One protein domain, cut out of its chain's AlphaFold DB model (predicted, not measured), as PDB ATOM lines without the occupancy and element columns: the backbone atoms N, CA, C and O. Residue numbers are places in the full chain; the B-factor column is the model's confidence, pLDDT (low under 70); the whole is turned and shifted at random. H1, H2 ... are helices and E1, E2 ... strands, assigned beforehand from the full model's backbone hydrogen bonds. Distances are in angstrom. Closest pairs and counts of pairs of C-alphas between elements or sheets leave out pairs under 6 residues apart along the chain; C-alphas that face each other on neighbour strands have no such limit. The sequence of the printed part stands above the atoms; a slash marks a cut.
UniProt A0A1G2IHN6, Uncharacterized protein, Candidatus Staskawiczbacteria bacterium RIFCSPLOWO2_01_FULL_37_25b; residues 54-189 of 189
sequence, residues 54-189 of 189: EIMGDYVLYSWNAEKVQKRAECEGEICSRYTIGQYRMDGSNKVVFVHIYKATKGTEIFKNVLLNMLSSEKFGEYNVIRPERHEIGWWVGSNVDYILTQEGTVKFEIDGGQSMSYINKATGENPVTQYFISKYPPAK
ATOM      1  N   GLU A  54     -37.590  -4.944 265.541       94.81
ATOM      2  CA  GLU A  54     -36.581  -5.776 264.873       94.81
ATOM      3  C   GLU A  54     -37.113  -7.168 264.494       94.81
ATOM      4  O   GLU A  54     -36.690  -7.741 263.490       94.81
ATOM      5  N   ILE A  55     -38.042  -7.716 265.285       94.75
ATOM      6  CA  ILE A  55     -38.585  -9.072 265.125       94.75
ATOM      7  C   ILE A  55     -40.098  -9.049 265.358       94.75
ATOM      8  O   ILE A  55     -40.570  -8.436 266.318       94.75
ATOM      9  N   MET A  56     -40.852  -9.744 264.505       95.56
ATOM     10  CA  MET A  56     -42.295  -9.974 264.642       95.56
ATOM     11  C   MET A  56     -42.647 -11.401 264.225       95.56
ATOM     12  O   MET A  56     -42.709 -11.716 263.037       95.56
ATOM     13  N   GLY A  57     -42.894 -12.272 265.206       93.38
ATOM     14  CA  GLY A  57     -42.999 -13.710 264.945       93.38
ATOM     15  C   GLY A  57     -41.721 -14.212 264.269       93.38
ATOM     16  O   GLY A  57     -40.626 -13.886 264.718       93.38
ATOM     17  N   ASP A  58     -41.872 -14.913 263.148       95.31
ATOM     18  CA  ASP A  58     -40.748 -15.452 262.367       95.31
ATOM     19  C   ASP A  58     -40.175 -14.446 261.354       95.31
ATOM     20  O   ASP A  58     -39.356 -14.802 260.510       95.31
ATOM     21  N   TYR A  59     -40.632 -13.190 261.382       96.56
ATOM     22  CA  TYR A  59     -40.152 -12.139 260.492       96.56
ATOM     23  C   TYR A  59     -39.105 -11.265 261.176       96.56
ATOM     24  O   TYR A  59     -39.326 -10.758 262.276       96.56
ATOM     25  N   VAL A  60     -38.001 -11.015 260.477       95.56
ATOM     26  CA  VAL A  60     -36.905 -10.150 260.928       95.56
ATOM     27  C   VAL A  60     -36.810  -8.928 260.023       95.56
ATOM     28  O   VAL A  60     -36.912  -9.045 258.796       95.56
ATOM     29  N   LEU A  61     -36.608  -7.754 260.623       95.00
ATOM     30  CA  LEU A  61     -36.343  -6.516 259.899       95.00
ATOM     31  C   LEU A  61     -35.002  -6.640 259.162       95.00
ATOM     32  O   LEU A  61     -33.922  -6.672 259.754       95.00
ATOM     33  N   TYR A  62     -35.088  -6.750 257.844       87.94
ATOM     34  CA  TYR A  62     -33.966  -7.018 256.967       87.94
ATOM     35  C   TYR A  62     -33.124  -5.762 256.721       87.94
ATOM     36  O   TYR A  62     -33.650  -4.681 256.463       87.94
ATOM     37  N   SER A  63     -31.800  -5.934 256.731       79.88
ATOM     38  CA  SER A  63     -30.820  -4.885 256.438       79.88
ATOM     39  C   SER A  63     -30.000  -5.279 255.214       79.88
ATOM     40  O   SER A  63     -29.130  -6.140 255.307       79.88
ATOM     41  N   TRP A  64     -30.257  -4.651 254.068       61.91
ATOM     42  CA  TRP A  64     -29.354  -4.735 252.909       61.91
ATOM     43  C   TRP A  64     -28.162  -3.767 253.042       61.91
ATOM     44  O   TRP A  64     -27.065  -4.040 252.570       61.91
ATOM     45  N   ASN A  65     -28.373  -2.625 253.697       61.66
ATOM     46  CA  ASN A  65     -27.407  -1.546 253.935       61.66
ATOM     47  C   ASN A  65     -27.294  -1.257 255.449       61.66
ATOM     48  O   ASN A  65     -27.922  -1.932 256.261       61.66
ATOM     49  N   ALA A  66     -26.501  -0.252 255.847       59.84
ATOM     50  CA  ALA A  66     -26.374   0.151 257.256       59.84
ATOM     51  C   ALA A  66     -27.690   0.691 257.863       59.84
ATOM     52  O   ALA A  66     -27.857   0.679 259.081       59.84
ATOM     53  N   GLU A  67     -28.627   1.150 257.027       64.25
ATOM     54  CA  GLU A  67     -29.922   1.684 257.450       64.25
ATOM     55  C   GLU A  67     -31.068   0.714 257.121       64.25
ATOM     56  O   GLU A  67     -31.664   0.783 256.052       64.25
ATOM     57  N   LYS A  68     -31.434  -0.142 258.084       79.94
ATOM     58  CA  LYS A  68     -32.554  -1.111 258.004       79.94
ATOM     59  C   LYS A  68     -33.882  -0.550 257.482       79.94
ATOM     60  O   LYS A  68     -34.701  -1.285 256.938       79.94
ATOM     61  N   VAL A  69     -34.117   0.743 257.695       86.44
ATOM     62  CA  VAL A  69     -35.337   1.448 257.304       86.44
ATOM     63  C   VAL A  69     -34.961   2.564 256.345       86.44
ATOM     64  O   VAL A  69     -34.207   3.469 256.706       86.44
ATOM     65  N   GLN A  70     -35.521   2.520 255.138       88.75
ATOM     66  CA  GLN A  70     -35.376   3.600 254.167       88.75
ATOM     67  C   GLN A  70     -36.195   4.802 254.627       88.75
ATOM     68  O   GLN A  70     -37.315   4.639 255.106       88.75
ATOM     69  N   LYS A  71     -35.650   6.007 254.473       91.44
ATOM     70  CA  LYS A  71     -36.253   7.265 254.929       91.44
ATOM     71  C   LYS A  71     -36.306   8.236 253.758       91.44
ATOM     72  O   LYS A  71     -35.287   8.433 253.098       91.44
ATOM     73  N   ARG A  72     -37.460   8.846 253.498       90.25
ATOM     74  CA  ARG A  72     -37.630   9.816 252.411       90.25
ATOM     75  C   ARG A  72     -38.585  10.934 252.811       90.25
ATOM     76  O   ARG A  72     -39.517  10.724 253.582       90.25
ATOM     77  N   ALA A  73     -38.342  12.119 252.270       88.81
ATOM     78  CA  ALA A  73     -39.263  13.244 252.309       88.81
ATOM     79  C   ALA A  73     -39.507  13.691 250.867       88.81
ATOM     80  O   ALA A  73     -38.556  13.812 250.096       88.81
ATOM     81  N   GLU A  74     -40.766  13.886 250.502       89.00
ATOM     82  CA  GLU A  74     -41.181  14.099 249.119       89.00
ATOM     83  C   GLU A  74     -42.364  15.062 249.059       89.00
ATOM     84  O   GLU A  74     -43.222  15.057 249.946       89.00
ATOM     85  N   CYS A  75     -42.398  15.898 248.023       88.25
ATOM     86  CA  CYS A  75     -43.508  16.797 247.735       88.25
ATOM     87  C   CYS A  75     -43.964  16.578 246.293       88.25
ATOM     88  O   CYS A  75     -43.207  16.841 245.359       88.25
ATOM     89  N   GLU A  76     -45.211  16.157 246.123       84.00
ATOM     90  CA  GLU A  76     -45.873  16.028 244.830       84.00
ATOM     91  C   GLU A  76     -47.066  16.987 244.787       84.00
ATOM     92  O   GLU A  76     -48.093  16.791 245.441       84.00
ATOM     93  N   GLY A  77     -46.910  18.082 244.038       87.81
ATOM     94  CA  GLY A  77     -47.917  19.141 243.976       87.81
ATOM     95  C   GLY A  77     -48.179  19.767 245.351       87.81
ATOM     96  O   GLY A  77     -47.297  20.390 245.943       87.81
ATOM     97  N   GLU A  78     -49.410  19.631 245.853       90.25
ATOM     98  CA  GLU A  78     -49.837  20.198 247.142       90.25
ATOM     99  C   GLU A  78     -49.611  19.265 248.339       90.25
ATOM    100  O   GLU A  78     -49.768  19.691 249.490       90.25
ATOM    101  N   ILE A  79     -49.225  18.015 248.082       89.44
ATOM    102  CA  ILE A  79     -49.004  17.002 249.107       89.44
ATOM    103  C   ILE A  79     -47.506  16.918 249.378       89.44
ATOM    104  O   ILE A  79     -46.722  16.610 248.488       89.44
ATOM    105  N   CYS A  80     -47.112  17.153 250.627       92.06
ATOM    106  CA  CYS A  80     -45.769  16.839 251.100       92.06
ATOM    107  C   CYS A  80     -45.866  15.773 252.178       92.06
ATOM    108  O   CYS A  80     -46.701  15.872 253.080       92.06
ATOM    109  N   SER A  81     -45.005  14.765 252.108       92.31
ATOM    110  CA  SER A  81     -44.974  13.679 253.073       92.31
ATOM    111  C   SER A  81     -43.553  13.286 253.447       92.31
ATOM    112  O   SER A  81     -42.605  13.407 252.674       92.31
ATOM    113  N   ARG A  82     -43.420  12.803 254.675       94.12
ATOM    114  CA  ARG A  82     -42.290  12.012 255.138       94.12
ATOM    115  C   ARG A  82     -42.750  10.570 255.162       94.12
ATOM    116  O   ARG A  82     -43.834  10.286 255.672       94.12
ATOM    117  N   TYR A  83     -41.932   9.668 254.655       94.50
ATOM    118  CA  TYR A  83     -42.226   8.254 254.749       94.50
ATOM    119  C   TYR A  83     -40.994   7.425 255.039       94.50
ATOM    120  O   TYR A  83     -39.858   7.763 254.692       94.50
ATOM    121  N   THR A  84     -41.252   6.315 255.709       96.12
ATOM    122  CA  THR A  84     -40.265   5.286 255.982       96.12
ATOM    123  C   THR A  84     -40.721   3.969 255.388       96.12
ATOM    124  O   THR A  84     -41.921   3.703 255.338       96.12
ATOM    125  N   ILE A  85     -39.772   3.146 254.946       95.88
ATOM    126  CA  ILE A  85     -40.038   1.808 254.415       95.88
ATOM    127  C   ILE A  85     -39.136   0.817 255.140       95.88
ATOM    128  O   ILE A  85     -37.911   0.915 255.069       95.88
ATOM    129  N   GLY A  86     -39.750  -0.137 255.834       95.94
ATOM    130  CA  GLY A  86     -39.068  -1.282 256.430       95.94
ATOM    131  C   GLY A  86     -39.383  -2.551 255.650       95.94
ATOM    132  O   GLY A  86     -40.520  -2.746 255.221       95.94
ATOM    133  N   GLN A  87     -38.383  -3.410 255.478       95.94
ATOM    134  CA  GLN A  87     -38.534  -4.700 254.814       95.94
ATOM    135  C   GLN A  87     -38.390  -5.820 255.841       95.94
ATOM    136  O   GLN A  87     -37.341  -5.959 256.456       95.94
ATOM    137  N   TYR A  88     -39.401  -6.665 255.975       96.50
ATOM    138  CA  TYR A  88     -39.364  -7.844 256.827       96.50
ATOM    139  C   TYR A  88     -39.221  -9.104 255.993       96.50
ATOM    140  O   TYR A  88     -39.947  -9.286 255.016       96.50
ATOM    141  N   ARG A  89     -38.312  -9.995 256.386       95.06
ATOM    142  CA  ARG A  89     -38.147 -11.315 255.766       95.06
ATOM    143  C   ARG A  89     -38.481 -12.397 256.765       95.06
ATOM    144  O   ARG A  89     -38.052 -12.310 257.911       95.06
ATOM    145  N   MET A  90     -39.236 -13.390 256.318       95.31
ATOM    146  CA  MET A  90     -39.511 -14.564 257.133       95.31
ATOM    147  C   MET A  90     -38.278 -15.466 257.161       95.31
ATOM    148  O   MET A  90     -37.713 -15.764 256.108       95.31
ATOM    149  N   ASP A  91     -37.878 -15.910 258.348       91.69
ATOM    150  CA  ASP A  91     -36.779 -16.856 258.495       91.69
ATOM    151  C   ASP A  91     -37.106 -18.193 257.808       91.69
ATOM    152  O   ASP A  91     -38.247 -18.661 257.807       91.69
ATOM    153  N   GLY A  92     -36.108 -18.785 257.149       89.50
ATOM    154  CA  GLY A  92     -36.263 -20.040 256.407       89.50
ATOM    155  C   GLY A  92     -37.252 -20.008 255.226       89.50
ATOM    156  O   GLY A  92     -37.635 -21.069 254.730       89.50
ATOM    157  N   SER A  93     -37.689 -18.832 254.757       92.31
ATOM    158  CA  SER A  93     -38.655 -18.698 253.661       92.31
ATOM    159  C   SER A  93     -38.315 -17.542 252.718       92.31
ATOM    160  O   SER A  93     -37.609 -16.602 253.064       92.31
ATOM    161  N   ASN A  94     -38.890 -17.567 251.515       92.94
ATOM    162  CA  ASN A  94     -38.772 -16.471 250.554       92.94
ATOM    163  C   ASN A  94     -39.834 -15.383 250.770       92.94
ATOM    164  O   ASN A  94     -39.937 -14.463 249.965       92.94
ATOM    165  N   LYS A  95     -40.667 -15.472 251.812       95.56
ATOM    166  CA  LYS A  95     -41.708 -14.472 252.078       95.56
ATOM    167  C   LYS A  95     -41.099 -13.152 252.548       95.56
ATOM    168  O   LYS A  95     -40.229 -13.123 253.418       95.56
ATOM    169  N   VAL A  96     -41.620 -12.056 252.007       95.94
ATOM    170  CA  VAL A  96     -41.237 -10.690 252.371       95.94
ATOM    171  C   VAL A  96     -42.482  -9.845 252.607       95.94
ATOM    172  O   VAL A  96     -43.489 -10.017 251.922       95.94
ATOM    173  N   VAL A  97     -42.407  -8.939 253.577       97.44
ATOM    174  CA  VAL A  97     -43.425  -7.916 253.820       97.44
ATOM    175  C   VAL A  97     -42.749  -6.554 253.870       97.44
ATOM    176  O   VAL A  97     -41.854  -6.345 254.687       97.44
ATOM    177  N   PHE A  98     -43.165  -5.623 253.017       97.06
ATOM    178  CA  PHE A  98     -42.761  -4.224 253.137       97.06
ATOM    179  C   PHE A  98     -43.797  -3.466 253.950       97.06
ATOM    180  O   PHE A  98     -44.996  -3.707 253.817       97.06
ATOM    181  N   VAL A  99     -43.332  -2.556 254.801       97.94
ATOM    182  CA  VAL A  99     -44.192  -1.685 255.600       97.94
ATOM    183  C   VAL A  99     -43.788  -0.245 255.370       97.94
ATOM    184  O   VAL A  99     -42.688   0.181 255.735       97.94
ATOM    185  N   HIS A 100     -44.713   0.508 254.797       97.56
ATOM    186  CA  HIS A 100     -44.575   1.921 254.536       97.56
ATOM    187  C   HIS A 100     -45.374   2.679 255.591       97.56
ATOM    188  O   HIS A 100     -46.555   2.403 255.802       97.56
ATOM    189  N   ILE A 101     -44.732   3.636 256.252       96.88
ATOM    190  CA  ILE A 101     -45.381   4.519 257.220       96.88
ATOM    191  C   ILE A 101     -45.254   5.936 256.689       96.88
ATOM    192  O   ILE A 101     -44.140   6.425 256.512       96.88
ATOM    193  N   TYR A 102     -46.388   6.591 256.462       95.19
ATOM    194  CA  TYR A 102     -46.473   7.935 255.911       95.19
ATOM    195  C   TYR A 102     -46.942   8.935 256.966       95.19
ATOM    196  O   TYR A 102     -47.859   8.679 257.755       95.19
ATOM    197  N   LYS A 103     -46.331  10.117 256.927       93.81
ATOM    198  CA  LYS A 103     -46.756  11.314 257.643       93.81
ATOM    199  C   LYS A 103     -46.799  12.482 256.666       93.81
ATOM    200  O   LYS A 103     -45.756  12.939 256.201       93.81
ATOM    201  N   ALA A 104     -47.988  12.969 256.351       92.31
ATOM    202  CA  ALA A 104     -48.167  14.181 255.577       92.31
ATOM    203  C   ALA A 104     -47.728  15.395 256.411       92.31
ATOM    204  O   ALA A 104     -48.154  15.599 257.548       92.31
ATOM    205  N   THR A 105     -46.846  16.207 255.840       90.88
ATOM    206  CA  THR A 105     -46.414  17.495 256.399       90.88
ATOM    207  C   THR A 105     -47.191  18.658 255.789       90.88
ATOM    208  O   THR A 105     -47.262  19.730 256.386       90.88
ATOM    209  N   LYS A 106     -47.803  18.441 254.618       92.12
ATOM    210  CA  LYS A 106     -48.702  19.377 253.938       92.12
ATOM    211  C   LYS A 106     -49.722  18.599 253.103       92.12
ATOM    212  O   LYS A 106     -49.386  17.561 252.542       92.12
ATOM    213  N   GLY A 107     -50.947  19.115 253.001       90.69
ATOM    214  CA  GLY A 107     -51.961  18.566 252.094       90.69
ATOM    215  C   GLY A 107     -52.594  17.249 252.558       90.69
ATOM    216  O   GLY A 107     -53.072  16.491 251.723       90.69
ATOM    217  N   THR A 108     -52.623  16.961 253.865       90.75
ATOM    218  CA  THR A 108     -53.144  15.697 254.426       90.75
ATOM    219  C   THR A 108     -54.562  15.367 253.964       90.75
ATOM    220  O   THR A 108     -54.820  14.238 253.561       90.75
ATOM    221  N   GLU A 109     -55.472  16.344 253.957       90.50
ATOM    222  CA  GLU A 109     -56.852  16.129 253.495       90.50
ATOM    223  C   GLU A 109     -56.916  15.800 252.001       90.50
ATOM    224  O   GLU A 109     -57.699  14.953 251.581       90.50
ATOM    225  N   ILE A 110     -56.054  16.421 251.193       89.44
ATOM    226  CA  ILE A 110     -55.952  16.122 249.762       89.44
ATOM    227  C   ILE A 110     -55.432  14.697 249.591       89.44
ATOM    228  O   ILE A 110     -56.046  13.911 248.877       89.44
ATOM    229  N   PHE A 111     -54.364  14.333 250.306       87.06
ATOM    230  CA  PHE A 111     -53.799  12.985 250.283       87.06
ATOM    231  C   PHE A 111     -54.839  11.922 250.678       87.06
ATOM    232  O   PHE A 111     -54.992  10.909 249.993       87.06
ATOM    233  N   LYS A 112     -55.627  12.201 251.722       89.12
ATOM    234  CA  LYS A 112     -56.745  11.366 252.172       89.12
ATOM    235  C   LYS A 112     -57.835  11.211 251.133       89.12
ATOM    236  O   LYS A 112     -58.222  10.083 250.830       89.12
ATOM    237  N   ASN A 113     -58.293  12.316 250.564       87.25
ATOM    238  CA  ASN A 113     -59.351  12.297 249.567       87.25
ATOM    239  C   ASN A 113     -58.907  11.601 248.277       87.25
ATOM    240  O   ASN A 113     -59.686  10.845 247.707       87.25
ATOM    241  N   VAL A 114     -57.663  11.801 247.837       83.44
ATOM    242  CA  VAL A 114     -57.105  11.109 246.665       83.44
ATOM    243  C   VAL A 114     -57.119   9.598 246.889       83.44
ATOM    244  O   VAL A 114     -57.705   8.871 246.091       83.44
ATOM    245  N   LEU A 115     -56.564   9.117 248.007       82.25
ATOM    246  CA  LEU A 115     -56.513   7.680 248.287       82.25
ATOM    247  C   LEU A 115     -57.903   7.056 248.474       82.25
ATOM    248  O   LEU A 115     -58.155   5.980 247.940       82.25
ATOM    249  N   LEU A 116     -58.815   7.714 249.197       82.12
ATOM    250  CA  LEU A 116     -60.160   7.175 249.442       82.12
ATOM    251  C   LEU A 116     -61.055   7.180 248.196       82.12
ATOM    252  O   LEU A 116     -61.903   6.303 248.069       82.12
ATOM    253  N   ASN A 117     -60.883   8.142 247.287       80.75
ATOM    254  CA  ASN A 117     -61.712   8.236 246.082       80.75
ATOM    255  C   ASN A 117     -61.192   7.374 244.928       80.75
ATOM    256  O   ASN A 117     -61.972   6.988 244.060       80.75
ATOM    257  N   MET A 118     -59.888   7.095 244.885       73.62
ATOM    258  CA  MET A 118     -59.291   6.315 243.798       73.62
ATOM    259  C   MET A 118     -59.315   4.809 244.050       73.62
ATOM    260  O   MET A 118     -59.214   4.035 243.099       73.62
ATOM    261  N   LEU A 119     -59.423   4.385 245.309       81.00
ATOM    262  CA  LEU A 119     -59.188   3.003 245.700       81.00
ATOM    263  C   LEU A 119     -60.419   2.392 246.362       81.00
ATOM    264  O   LEU A 119     -61.144   3.040 247.113       81.00
ATOM    265  N   SER A 120     -60.646   1.106 246.096       75.25
ATOM    266  CA  SER A 120     -61.741   0.382 246.739       75.25
ATOM    267  C   SER A 120     -61.409   0.102 248.206       75.25
ATOM    268  O   SER A 120     -60.281  -0.271 248.550       75.25
ATOM    269  N   SER A 121     -62.410   0.291 249.069       83.31
ATOM    270  CA  SER A 121     -62.348  -0.175 250.451       83.31
ATOM    271  C   SER A 121     -62.845  -1.614 250.535       83.31
ATOM    272  O   SER A 121     -63.803  -2.006 249.866       83.31
ATOM    273  N   GLU A 122     -62.192  -2.412 251.367       87.88
ATOM    274  CA  GLU A 122     -62.626  -3.761 251.703       87.88
ATOM    275  C   GLU A 122     -62.464  -4.013 253.203       87.88
ATOM    276  O   GLU A 122     -61.779  -3.274 253.914       87.88
ATOM    277  N   LYS A 123     -63.119  -5.065 253.694       85.94
ATOM    278  CA  LYS A 123     -62.986  -5.468 255.090       85.94
ATOM    279  C   LYS A 123     -61.791  -6.388 255.279       85.94
ATOM    280  O   LYS A 123     -61.660  -7.393 254.582       85.94
ATOM    281  N   PHE A 124     -60.994  -6.078 256.291       83.81
ATOM    282  CA  PHE A 124     -59.966  -6.952 256.830       83.81
ATOM    283  C   PHE A 124     -60.217  -7.148 258.329       83.81
ATOM    284  O   PHE A 124     -59.989  -6.250 259.142       83.81
ATOM    285  N   GLY A 125     -60.773  -8.309 258.686       83.19
ATOM    286  CA  GLY A 125     -61.361  -8.516 260.010       83.19
ATOM    287  C   GLY A 125     -62.502  -7.525 260.262       83.19
ATOM    288  O   GLY A 125     -63.443  -7.431 259.472       83.19
ATOM    289  N   GLU A 126     -62.406  -6.766 261.353       85.25
ATOM    290  CA  GLU A 126     -63.376  -5.717 261.703       85.25
ATOM    291  C   GLU A 126     -63.061  -4.355 261.071       85.25
ATOM    292  O   GLU A 126     -63.876  -3.434 261.149       85.25
ATOM    293  N   TYR A 127     -61.895  -4.210 260.440       88.44
ATOM    294  CA  TYR A 127     -61.423  -2.928 259.944       88.44
ATOM    295  C   TYR A 127     -61.731  -2.712 258.463       88.44
ATOM    296  O   TYR A 127     -61.675  -3.639 257.656       88.44
ATOM    297  N   ASN A 128     -61.990  -1.453 258.100       87.25
ATOM    298  CA  ASN A 128     -62.009  -1.023 256.706       87.25
ATOM    299  C   ASN A 128     -60.586  -0.664 256.283       87.25
ATOM    300  O   ASN A 128     -59.954   0.214 256.875       87.25
ATOM    301  N   VAL A 129     -60.098  -1.346 255.255       91.88
ATOM    302  CA  VAL A 129     -58.786  -1.111 254.655       91.88
ATOM    303  C   VAL A 129     -58.955  -0.740 253.189       91.88
ATOM    304  O   VAL A 129     -59.985  -0.994 252.570       91.88
ATOM    305  N   ILE A 130     -57.928  -0.116 252.642       92.38
ATOM    306  CA  ILE A 130     -57.805   0.275 251.249       92.38
ATOM    307  C   ILE A 130     -56.850  -0.701 250.572       92.38
ATOM    308  O   ILE A 130     -55.849  -1.115 251.161       92.38
ATOM    309  N   ARG A 131     -57.134  -1.050 249.319       90.81
ATOM    310  CA  ARG A 131     -56.262  -1.909 248.519       90.81
ATOM    311  C   ARG A 131     -55.794  -1.175 247.261       90.81
ATOM    312  O   ARG A 131     -56.519  -1.212 246.266       90.81
ATOM    313  N   PRO A 132     -54.624  -0.501 247.295       89.50
ATOM    314  CA  PRO A 132     -54.100   0.172 246.110       89.50
ATOM    315  C   PRO A 132     -53.754  -0.829 245.009       89.50
ATOM    316  O   PRO A 132     -54.251  -0.719 243.892       89.50
ATOM    317  N   GLU A 133     -53.014  -1.880 245.364       91.00
ATOM    318  CA  GLU A 133     -52.763  -3.023 244.493       91.00
ATOM    319  C   GLU A 133     -53.146  -4.357 245.142       91.00
ATOM    320  O   GLU A 133     -53.288  -4.487 246.358       91.00
ATOM    321  N   ARG A 134     -53.296  -5.413 244.326       92.50
ATOM    322  CA  ARG A 134     -53.710  -6.747 244.803       92.50
ATOM    323  C   ARG A 134     -52.831  -7.260 245.950       92.50
ATOM    324  O   ARG A 134     -53.328  -7.936 246.846       92.50
ATOM    325  N   HIS A 135     -51.547  -6.952 245.928       95.00
ATOM    326  CA  HIS A 135     -50.552  -7.428 246.879       95.00
ATOM    327  C   HIS A 135     -50.283  -6.425 248.019       95.00
ATOM    328  O   HIS A 135     -49.310  -6.566 248.755       95.00
ATOM    329  N   GLU A 136     -51.168  -5.441 248.185       95.38
ATOM    330  CA  GLU A 136     -51.050  -4.370 249.167       95.38
ATOM    331  C   GLU A 136     -52.289  -4.260 250.061       95.38
ATOM    332  O   GLU A 136     -53.395  -4.621 249.662       95.38
ATOM    333  N   ILE A 137     -52.104  -3.762 251.282       95.06
ATOM    334  CA  ILE A 137     -53.164  -3.418 252.235       95.06
ATOM    335  C   ILE A 137     -52.753  -2.125 252.924       95.06
ATOM    336  O   ILE A 137     -51.726  -2.106 253.603       95.06
ATOM    337  N   GLY A 138     -53.547  -1.069 252.780       95.31
ATOM    338  CA  GLY A 138     -53.286   0.219 253.408       95.31
ATOM    339  C   GLY A 138     -54.467   0.766 254.193       95.31
ATOM    340  O   GLY A 138     -55.605   0.356 253.998       95.31
ATOM    341  N   TRP A 139     -54.211   1.677 255.125       94.31
ATOM    342  CA  TRP A 139     -55.260   2.295 255.929       94.31
ATOM    343  C   TRP A 139     -54.833   3.631 256.527       94.31
ATOM    344  O   TRP A 139     -53.665   3.863 256.849       94.31
ATOM    345  N   TRP A 140     -55.824   4.502 256.704       92.25
ATOM    346  CA  TRP A 140     -55.671   5.762 257.422       92.25
ATOM    347  C   TRP A 140     -55.635   5.515 258.918       92.25
ATOM    348  O   TRP A 140     -56.545   4.903 259.474       92.25
ATOM    349  N   VAL A 141     -54.598   6.017 259.570       91.38
ATOM    350  CA  VAL A 141     -54.378   5.857 261.001       91.38
ATOM    351  C   VAL A 141     -54.965   7.059 261.737       91.38
ATOM    352  O   VAL A 141     -54.811   8.203 261.325       91.38
ATOM    353  N   GLY A 142     -55.630   6.813 262.866       73.31
ATOM    354  CA  GLY A 142     -56.201   7.873 263.707       73.31
ATOM    355  C   GLY A 142     -55.226   8.504 264.715       73.31
ATOM    356  O   GLY A 142     -55.672   8.918 265.780       73.31
ATOM    357  N   SER A 143     -53.906   8.485 264.473       76.31
ATOM    358  CA  SER A 143     -52.895   8.799 265.506       76.31
ATOM    359  C   SER A 143     -51.601   9.449 264.967       76.31
ATOM    360  O   SER A 143     -51.642  10.295 264.082       76.31
ATOM    361  N   ASN A 144     -50.439   9.117 265.549       82.06
ATOM    362  CA  ASN A 144     -49.151   9.808 265.373       82.06
ATOM    363  C   ASN A 144     -48.574   9.723 263.947       82.06
ATOM    364  O   ASN A 144     -47.688  10.498 263.595       82.06
ATOM    365  N   VAL A 145     -49.088   8.817 263.121       91.25
ATOM    366  CA  VAL A 145     -48.799   8.679 261.687       91.25
ATOM    367  C   VAL A 145     -50.117   8.766 260.933       91.25
ATOM    368  O   VAL A 145     -51.164   8.547 261.538       91.25
ATOM    369  N   ASP A 146     -50.078   9.088 259.645       92.62
ATOM    370  CA  ASP A 146     -51.312   9.370 258.907       92.62
ATOM    371  C   ASP A 146     -51.780   8.155 258.107       92.62
ATOM    372  O   ASP A 146     -52.962   7.826 258.114       92.62
ATOM    373  N   TYR A 147     -50.858   7.437 257.465       94.56
ATOM    374  CA  TYR A 147     -51.196   6.297 256.619       94.56
ATOM    375  C   TYR A 147     -50.152   5.190 256.751       94.56
ATOM    376  O   TYR A 147     -48.950   5.459 256.813       94.56
ATOM    377  N   ILE A 148     -50.612   3.943 256.799       96.44
ATOM    378  CA  ILE A 148     -49.753   2.760 256.748       96.44
ATOM    379  C   ILE A 148     -50.160   1.924 255.547       96.44
ATOM    380  O   ILE A 148     -51.347   1.756 255.282       96.44
ATOM    381  N   LEU A 149     -49.164   1.388 254.849       96.31
ATOM    382  CA  LEU A 149     -49.323   0.438 253.757       96.31
ATOM    383  C   LEU A 149     -48.415  -0.760 254.015       96.31
ATOM    384  O   LEU A 149     -47.230  -0.604 254.306       96.31
ATOM    385  N   THR A 150     -48.971  -1.957 253.901       97.38
ATOM    386  CA  THR A 150     -48.221  -3.211 253.932       97.38
ATOM    387  C   THR A 150     -48.309  -3.894 252.580       97.38
ATOM    388  O   THR A 150     -49.371  -3.900 251.960       97.38
ATOM    389  N   GLN A 151     -47.199  -4.466 252.129       97.25
ATOM    390  CA  GLN A 151     -47.074  -5.109 250.827       97.25
ATOM    391  C   GLN A 151     -46.516  -6.519 251.020       97.25
ATOM    392  O   GLN A 151     -45.409  -6.677 251.534       97.25
ATOM    393  N   GLU A 152     -47.269  -7.546 250.626       96.88
ATOM    394  CA  GLU A 152     -46.849  -8.949 250.746       96.88
ATOM    395  C   GLU A 152     -46.242  -9.442 249.431       96.88
ATOM    396  O   GLU A 152     -46.848  -9.331 248.365       96.88
ATOM    397  N   GLY A 153     -45.053 -10.035 249.501       96.06
ATOM    398  CA  GLY A 153     -44.339 -10.510 248.323       96.06
ATOM    399  C   GLY A 153     -43.504 -11.758 248.572       96.06
ATOM    400  O   GLY A 153     -43.510 -12.374 249.642       96.06
ATOM    401  N   THR A 154     -42.762 -12.149 247.542       95.38
ATOM    402  CA  THR A 154     -41.796 -13.248 247.596       95.38
ATOM    403  C   THR A 154     -40.475 -12.805 246.981       95.38
ATOM    404  O   THR A 154     -40.459 -12.310 245.855       95.38
ATOM    405  N   VAL A 155     -39.375 -12.998 247.702       92.75
ATOM    406  CA  VAL A 155     -38.015 -12.784 247.207       92.75
ATOM    407  C   VAL A 155     -37.690 -13.861 246.176       92.75
ATOM    408  O   VAL A 155     -37.851 -15.056 246.429       92.75
ATOM    409  N   LYS A 156     -37.224 -13.438 245.005       91.38
ATOM    410  CA  LYS A 156     -36.633 -14.296 243.983       91.38
ATOM    411  C   LYS A 156     -35.135 -14.045 243.961       91.38
ATOM    412  O   LYS A 156     -34.702 -12.899 243.894       91.38
ATOM    413  N   PHE A 157     -34.368 -15.122 244.038       86.75
ATOM    414  CA  PHE A 157     -32.918 -15.071 243.925       86.75
ATOM    415  C   PHE A 157     -32.534 -15.314 242.471       86.75
ATOM    416  O   PHE A 157     -32.961 -16.301 241.867       86.75
ATOM    417  N   GLU A 158     -31.775 -14.382 241.914       86.88
ATOM    418  CA  GLU A 158     -31.267 -14.440 240.550       86.88
ATOM    419  C   GLU A 158     -29.923 -15.180 240.520       86.88
ATOM    420  O   GLU A 158     -29.263 -15.364 241.545       86.88
ATOM    421  N   ILE A 159     -29.535 -15.665 239.339       87.50
ATOM    422  CA  ILE A 159     -28.347 -16.523 239.163       87.50
ATOM    423  C   ILE A 159     -27.050 -15.784 239.535       87.50
ATOM    424  O   ILE A 159     -26.087 -16.408 239.971       87.50
ATOM    425  N   ASP A 160     -27.030 -14.461 239.392       87.25
ATOM    426  CA  ASP A 160     -25.906 -13.583 239.722       87.25
ATOM    427  C   ASP A 160     -25.834 -13.200 241.213       87.25
ATOM    428  O   ASP A 160     -24.966 -12.425 241.616       87.25
ATOM    429  N   GLY A 161     -26.729 -13.739 242.048       79.31
ATOM    430  CA  GLY A 161     -26.862 -13.358 243.454       79.31
ATOM    431  C   GLY A 161     -27.718 -12.106 243.674       79.31
ATOM    432  O   GLY A 161     -27.883 -11.676 244.820       79.31
ATOM    433  N   GLY A 162     -28.293 -11.546 242.606       85.12
ATOM    434  CA  GLY A 162     -29.304 -10.506 242.658       85.12
ATOM    435  C   GLY A 162     -30.581 -10.975 243.353       85.12
ATOM    436  O   GLY A 162     -30.856 -12.169 243.512       85.12
ATOM    437  N   GLN A 163     -31.372 -10.009 243.810       86.38
ATOM    438  CA  GLN A 163     -32.662 -10.271 244.432       86.38
ATOM    439  C   GLN A 163     -33.722  -9.397 243.783       86.38
ATOM    440  O   GLN A 163     -33.614  -8.172 243.798       86.38
ATOM    441  N   SER A 164     -34.776 -10.030 243.282       88.25
ATOM    442  CA  SER A 164     -35.983  -9.356 242.817       88.25
ATOM    443  C   SER A 164     -37.173  -9.709 243.700       88.25
ATOM    444  O   SER A 164     -37.177 -10.701 244.432       88.25
ATOM    445  N   MET A 165     -38.201  -8.864 243.666       90.44
ATOM    446  CA  MET A 165     -39.436  -9.074 244.419       90.44
ATOM    447  C   MET A 165     -40.546  -9.505 243.467       90.44
ATOM    448  O   MET A 165     -40.713  -8.944 242.386       90.44
ATOM    449  N   SER A 166     -41.310 -10.516 243.867       91.88
ATOM    450  CA  SER A 166     -42.448 -11.034 243.115       91.88
ATOM    451  C   SER A 166     -43.744 -10.802 243.878       91.88
ATOM    452  O   SER A 166     -43.880 -11.244 245.019       91.88
ATOM    453  N   TYR A 167     -44.728 -10.209 243.203       92.12
ATOM    454  CA  TYR A 167     -46.010  -9.801 243.783       92.12
ATOM    455  C   TYR A 167     -47.197 -10.489 243.097       92.12
ATOM    456  O   TYR A 167     -48.048  -9.864 242.472       92.12
ATOM    457  N   ILE A 168     -47.216 -11.824 243.141       87.69
ATOM    458  CA  ILE A 168     -48.200 -12.629 242.391       87.69
ATOM    459  C   ILE A 168     -49.521 -12.769 243.164       87.69
ATOM    460  O   ILE A 168     -50.605 -12.800 242.575       87.69
ATOM    461  N   ASN A 169     -49.435 -12.875 244.489       90.81
ATOM    462  CA  ASN A 169     -50.561 -13.239 245.340       90.81
ATOM    463  C   ASN A 169     -51.268 -12.009 245.914       90.81
ATOM    464  O   ASN A 169     -50.670 -10.949 246.082       90.81
ATOM    465  N   LYS A 170     -52.561 -12.170 246.231       93.06
ATOM    466  CA  LYS A 170     -53.296 -11.161 247.003       93.06
ATOM    467  C   LYS A 170     -52.703 -11.094 248.406       93.06
ATOM    468  O   LYS A 170     -52.531 -12.148 249.013       93.06
ATOM    469  N   ALA A 171     -52.437  -9.889 248.909       93.62
ATOM    470  CA  ALA A 171     -52.004  -9.734 250.291       93.62
ATOM    471  C   ALA A 171     -53.138 -10.157 251.224       93.62
ATOM    472  O   ALA A 171     -54.262  -9.651 251.114       93.62
ATOM    473  N   THR A 172     -52.823 -11.096 252.105       93.50
ATOM    474  CA  THR A 172     -53.761 -11.700 253.052       93.50
ATOM    475  C   THR A 172     -53.931 -10.842 254.293       93.50
ATOM    476  O   THR A 172     -55.029 -10.772 254.817       93.50
ATOM    477  N   GLY A 173     -52.866 -10.175 254.740       93.19
ATOM    478  CA  GLY A 173     -52.796  -9.435 255.995       93.19
ATOM    479  C   GLY A 173     -52.632 -10.324 257.229       93.19
ATOM    480  O   GLY A 173     -52.460  -9.806 258.328       93.19
ATOM    481  N   GLU A 174     -52.661 -11.649 257.079       94.44
ATOM    482  CA  GLU A 174     -52.625 -12.617 258.187       94.44
ATOM    483  C   GLU A 174     -51.219 -12.807 258.773       94.44
ATOM    484  O   GLU A 174     -51.051 -13.394 259.840       94.44
ATOM    485  N   ASN A 175     -50.193 -12.305 258.088       95.12
ATOM    486  CA  ASN A 175     -48.819 -12.407 258.552       95.12
ATOM    487  C   ASN A 175     -48.589 -11.568 259.843       95.12
ATOM    488  O   ASN A 175     -49.215 -10.516 260.013       95.12
ATOM    489  N   PRO A 176     -47.654 -11.967 260.730       97.12
ATOM    490  CA  PRO A 176     -47.391 -11.264 261.992       97.12
ATOM    491  C   PRO A 176     -47.023  -9.782 261.844       97.12
ATOM    492  O   PRO A 176     -47.320  -8.990 262.737       97.12
ATOM    493  N   VAL A 177     -46.398  -9.392 260.728       97.88
ATOM    494  CA  VAL A 177     -45.992  -8.006 260.464       97.88
ATOM    495  C   VAL A 177     -47.226  -7.131 260.259       97.88
ATOM    496  O   VAL A 177     -47.410  -6.148 260.978       97.88
ATOM    497  N   THR A 178     -48.114  -7.494 259.329       96.88
ATOM    498  CA  THR A 178     -49.346  -6.730 259.081       96.88
ATOM    499  C   THR A 178     -50.249  -6.726 260.315       96.88
ATOM    500  O   THR A 178     -50.753  -5.665 260.684       96.88
ATOM    501  N   GLN A 179     -50.381  -7.865 261.006       96.44
ATOM    502  CA  GLN A 179     -51.144  -7.964 262.257       96.44
ATOM    503  C   GLN A 179     -50.618  -7.024 263.348       96.44
ATOM    504  O   GLN A 179     -51.401  -6.334 264.005       96.44
ATOM    505  N   TYR A 180     -49.297  -6.940 263.524       96.56
ATOM    506  CA  TYR A 180     -48.699  -6.013 264.481       96.56
ATOM    507  C   TYR A 180     -49.032  -4.560 264.136       96.56
ATOM    508  O   TYR A 180     -49.511  -3.818 264.995       96.56
ATOM    509  N   PHE A 181     -48.805  -4.142 262.886       96.31
ATOM    510  CA  PHE A 181     -48.994  -2.742 262.504       96.31
ATOM    511  C   PHE A 181     -50.458  -2.315 262.558       96.31
ATOM    512  O   PHE A 181     -50.735  -1.227 263.060       96.31
ATOM    513  N   ILE A 182     -51.395  -3.158 262.117       94.31
ATOM    514  CA  ILE A 182     -52.820  -2.818 262.181       94.31
ATOM    515  C   ILE A 182     -53.344  -2.813 263.622       94.31
ATOM    516  O   ILE A 182     -54.205  -2.011 263.958       94.31
ATOM    517  N   SER A 183     -52.797  -3.648 264.512       93.31
ATOM    518  CA  SER A 183     -53.149  -3.605 265.935       93.31
ATOM    519  C   SER A 183     -52.557  -2.379 266.639       93.31
ATOM    520  O   SER A 183     -53.235  -1.736 267.442       93.31
ATOM    521  N   LYS A 184     -51.301  -2.034 266.337       94.62
ATOM    522  CA  LYS A 184     -50.592  -0.910 266.962       94.62
ATOM    523  C   LYS A 184     -51.101   0.448 266.479       94.62
ATOM    524  O   LYS A 184     -51.129   1.398 267.261       94.62
ATOM    525  N   TYR A 185     -51.479   0.526 265.208       94.69
ATOM    526  CA  TYR A 185     -51.936   1.730 264.521       94.69
ATOM    527  C   TYR A 185     -53.246   1.424 263.790       94.69
ATOM    528  O   TYR A 185     -53.253   1.317 262.562       94.69
ATOM    529  N   PRO A 186     -54.354   1.237 264.522       92.94
ATOM    530  CA  PRO A 186     -55.602   0.808 263.919       92.94
ATOM    531  C   PRO A 186     -56.165   1.863 262.961       92.94
ATOM    532  O   PRO A 186     -55.931   3.068 263.152       92.94
ATOM    533  N   PRO A 187     -56.936   1.424 261.951       91.06
ATOM    534  CA  PRO A 187     -57.690   2.318 261.092       91.06
ATOM    535  C   PRO A 187     -58.559   3.279 261.904       91.06
ATOM    536  O   PRO A 187     -59.169   2.886 262.903       91.06
ATOM    537  N   ALA A 188     -58.603   4.543 261.484       83.19
ATOM    538  CA  ALA A 188     -59.511   5.524 262.064       83.19
ATOM    539  C   ALA A 188     -60.962   5.023 261.933       83.19
ATOM    540  O   ALA A 188     -61.354   4.533 260.871       83.19
ATOM    541  N   LYS A 189     -61.724   5.109 263.029       68.88
ATOM    542  CA  LYS A 189     -63.147   4.747 263.058       68.88
ATOM    543  C   LYS A 189     -64.005   5.794 262.362       68.88
ATOM    544  O   LYS A 189     -63.656   6.991 262.473       68.88
TER     545      LYS A 189
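Overview. This is residues 54 to 189 of the 189 residues of an uncharacterized protein of Candidatus Staskawiczbacteria bacterium RIFCSPLOWO2_01_FULL_37_25b (UniProt A0A1G2IHN6). One twisted sheet of seven strands, with the long strands E3 and E4 side by side in its middle, has helix H1 on one face and helix H2 on the opposite face. A small hairpin, E5 and E6, packs with E6 beside the edge strand E7. The printed part has 136 residues, with named elements in the order E1 E2 E3 E4 H1 E5 E6 E7 E8 E9 H2; the class is mixed, helices and strands, and the neighbour strands are antiparallel. The whole is compact, with a radius of gyration of the C-alphas of 15.2 A and spans of 44 by 32 by 25 A.

Arrangement. E1, residues 59 to 61, and E2, residues 69 to 76, lie on one side of E3, residues 79 to 90, with E4, residues 95 to 106, on the other side. N 60 and O 89 of E1 and E3 are 2.9 A apart, within hydrogen-bond range. E2, E3 and E4 form a meander, each strand the antiparallel neighbour of the one before, with N 72 and O 83 at 2.9 A and N 82 and O 103 at 2.8 A. H1, residues 108 to 118, is on the sheet at a height over the sheet of 7.9 A; its closest C-alphas with E3 are those of Phe 111 and Ile 79, 6.4 A apart. E5, residues 121 to 124, and E6, residues 127 to 130, form a hairpin, with N 122 and O 129 at 2.9 A. The closest C-alphas of E6 and E7, residues 136 to 140, are those of Ile 130 and Gly 138, 5.0 A apart. E8, residues 147 to 157, has E4 on one side, N 98 and O 151 at 2.9 A, and on the other side E7, N 137 and O 150 at 2.8 A, and E9, residues 163 to 166, N 156 and O 164 at 2.8 A; E7, E8 and E9 form a second meander. H2, residues 176 to 184, is on the sheet, and its closest C-alphas with E8 are those of Thr 178 and Thr 150, 6.3 A apart. H1 and H2 are apart; in both, every O i to N i+4 pair is within hydrogen-bond range.

Along the chain. E1 begins at C-alpha 59, (-40.152, -12.139, 260.492). E2 is 21.9 A long, E3 33.9 A, E4 34.6 A, H1 15.5 A, E7 13.9 A, E8 30.9 A and H2 11.9 A. H2 ends at C-alpha 184, (-50.592, -0.910, 266.962).

Size, cuts and confidence. The two C-alphas farthest apart are those of Asp 160 and Lys 189, 47.6 A. The printed part has no cut, and no link is long. Residues 64 to 67 and residue 189, the chain's last, have pLDDT under 70.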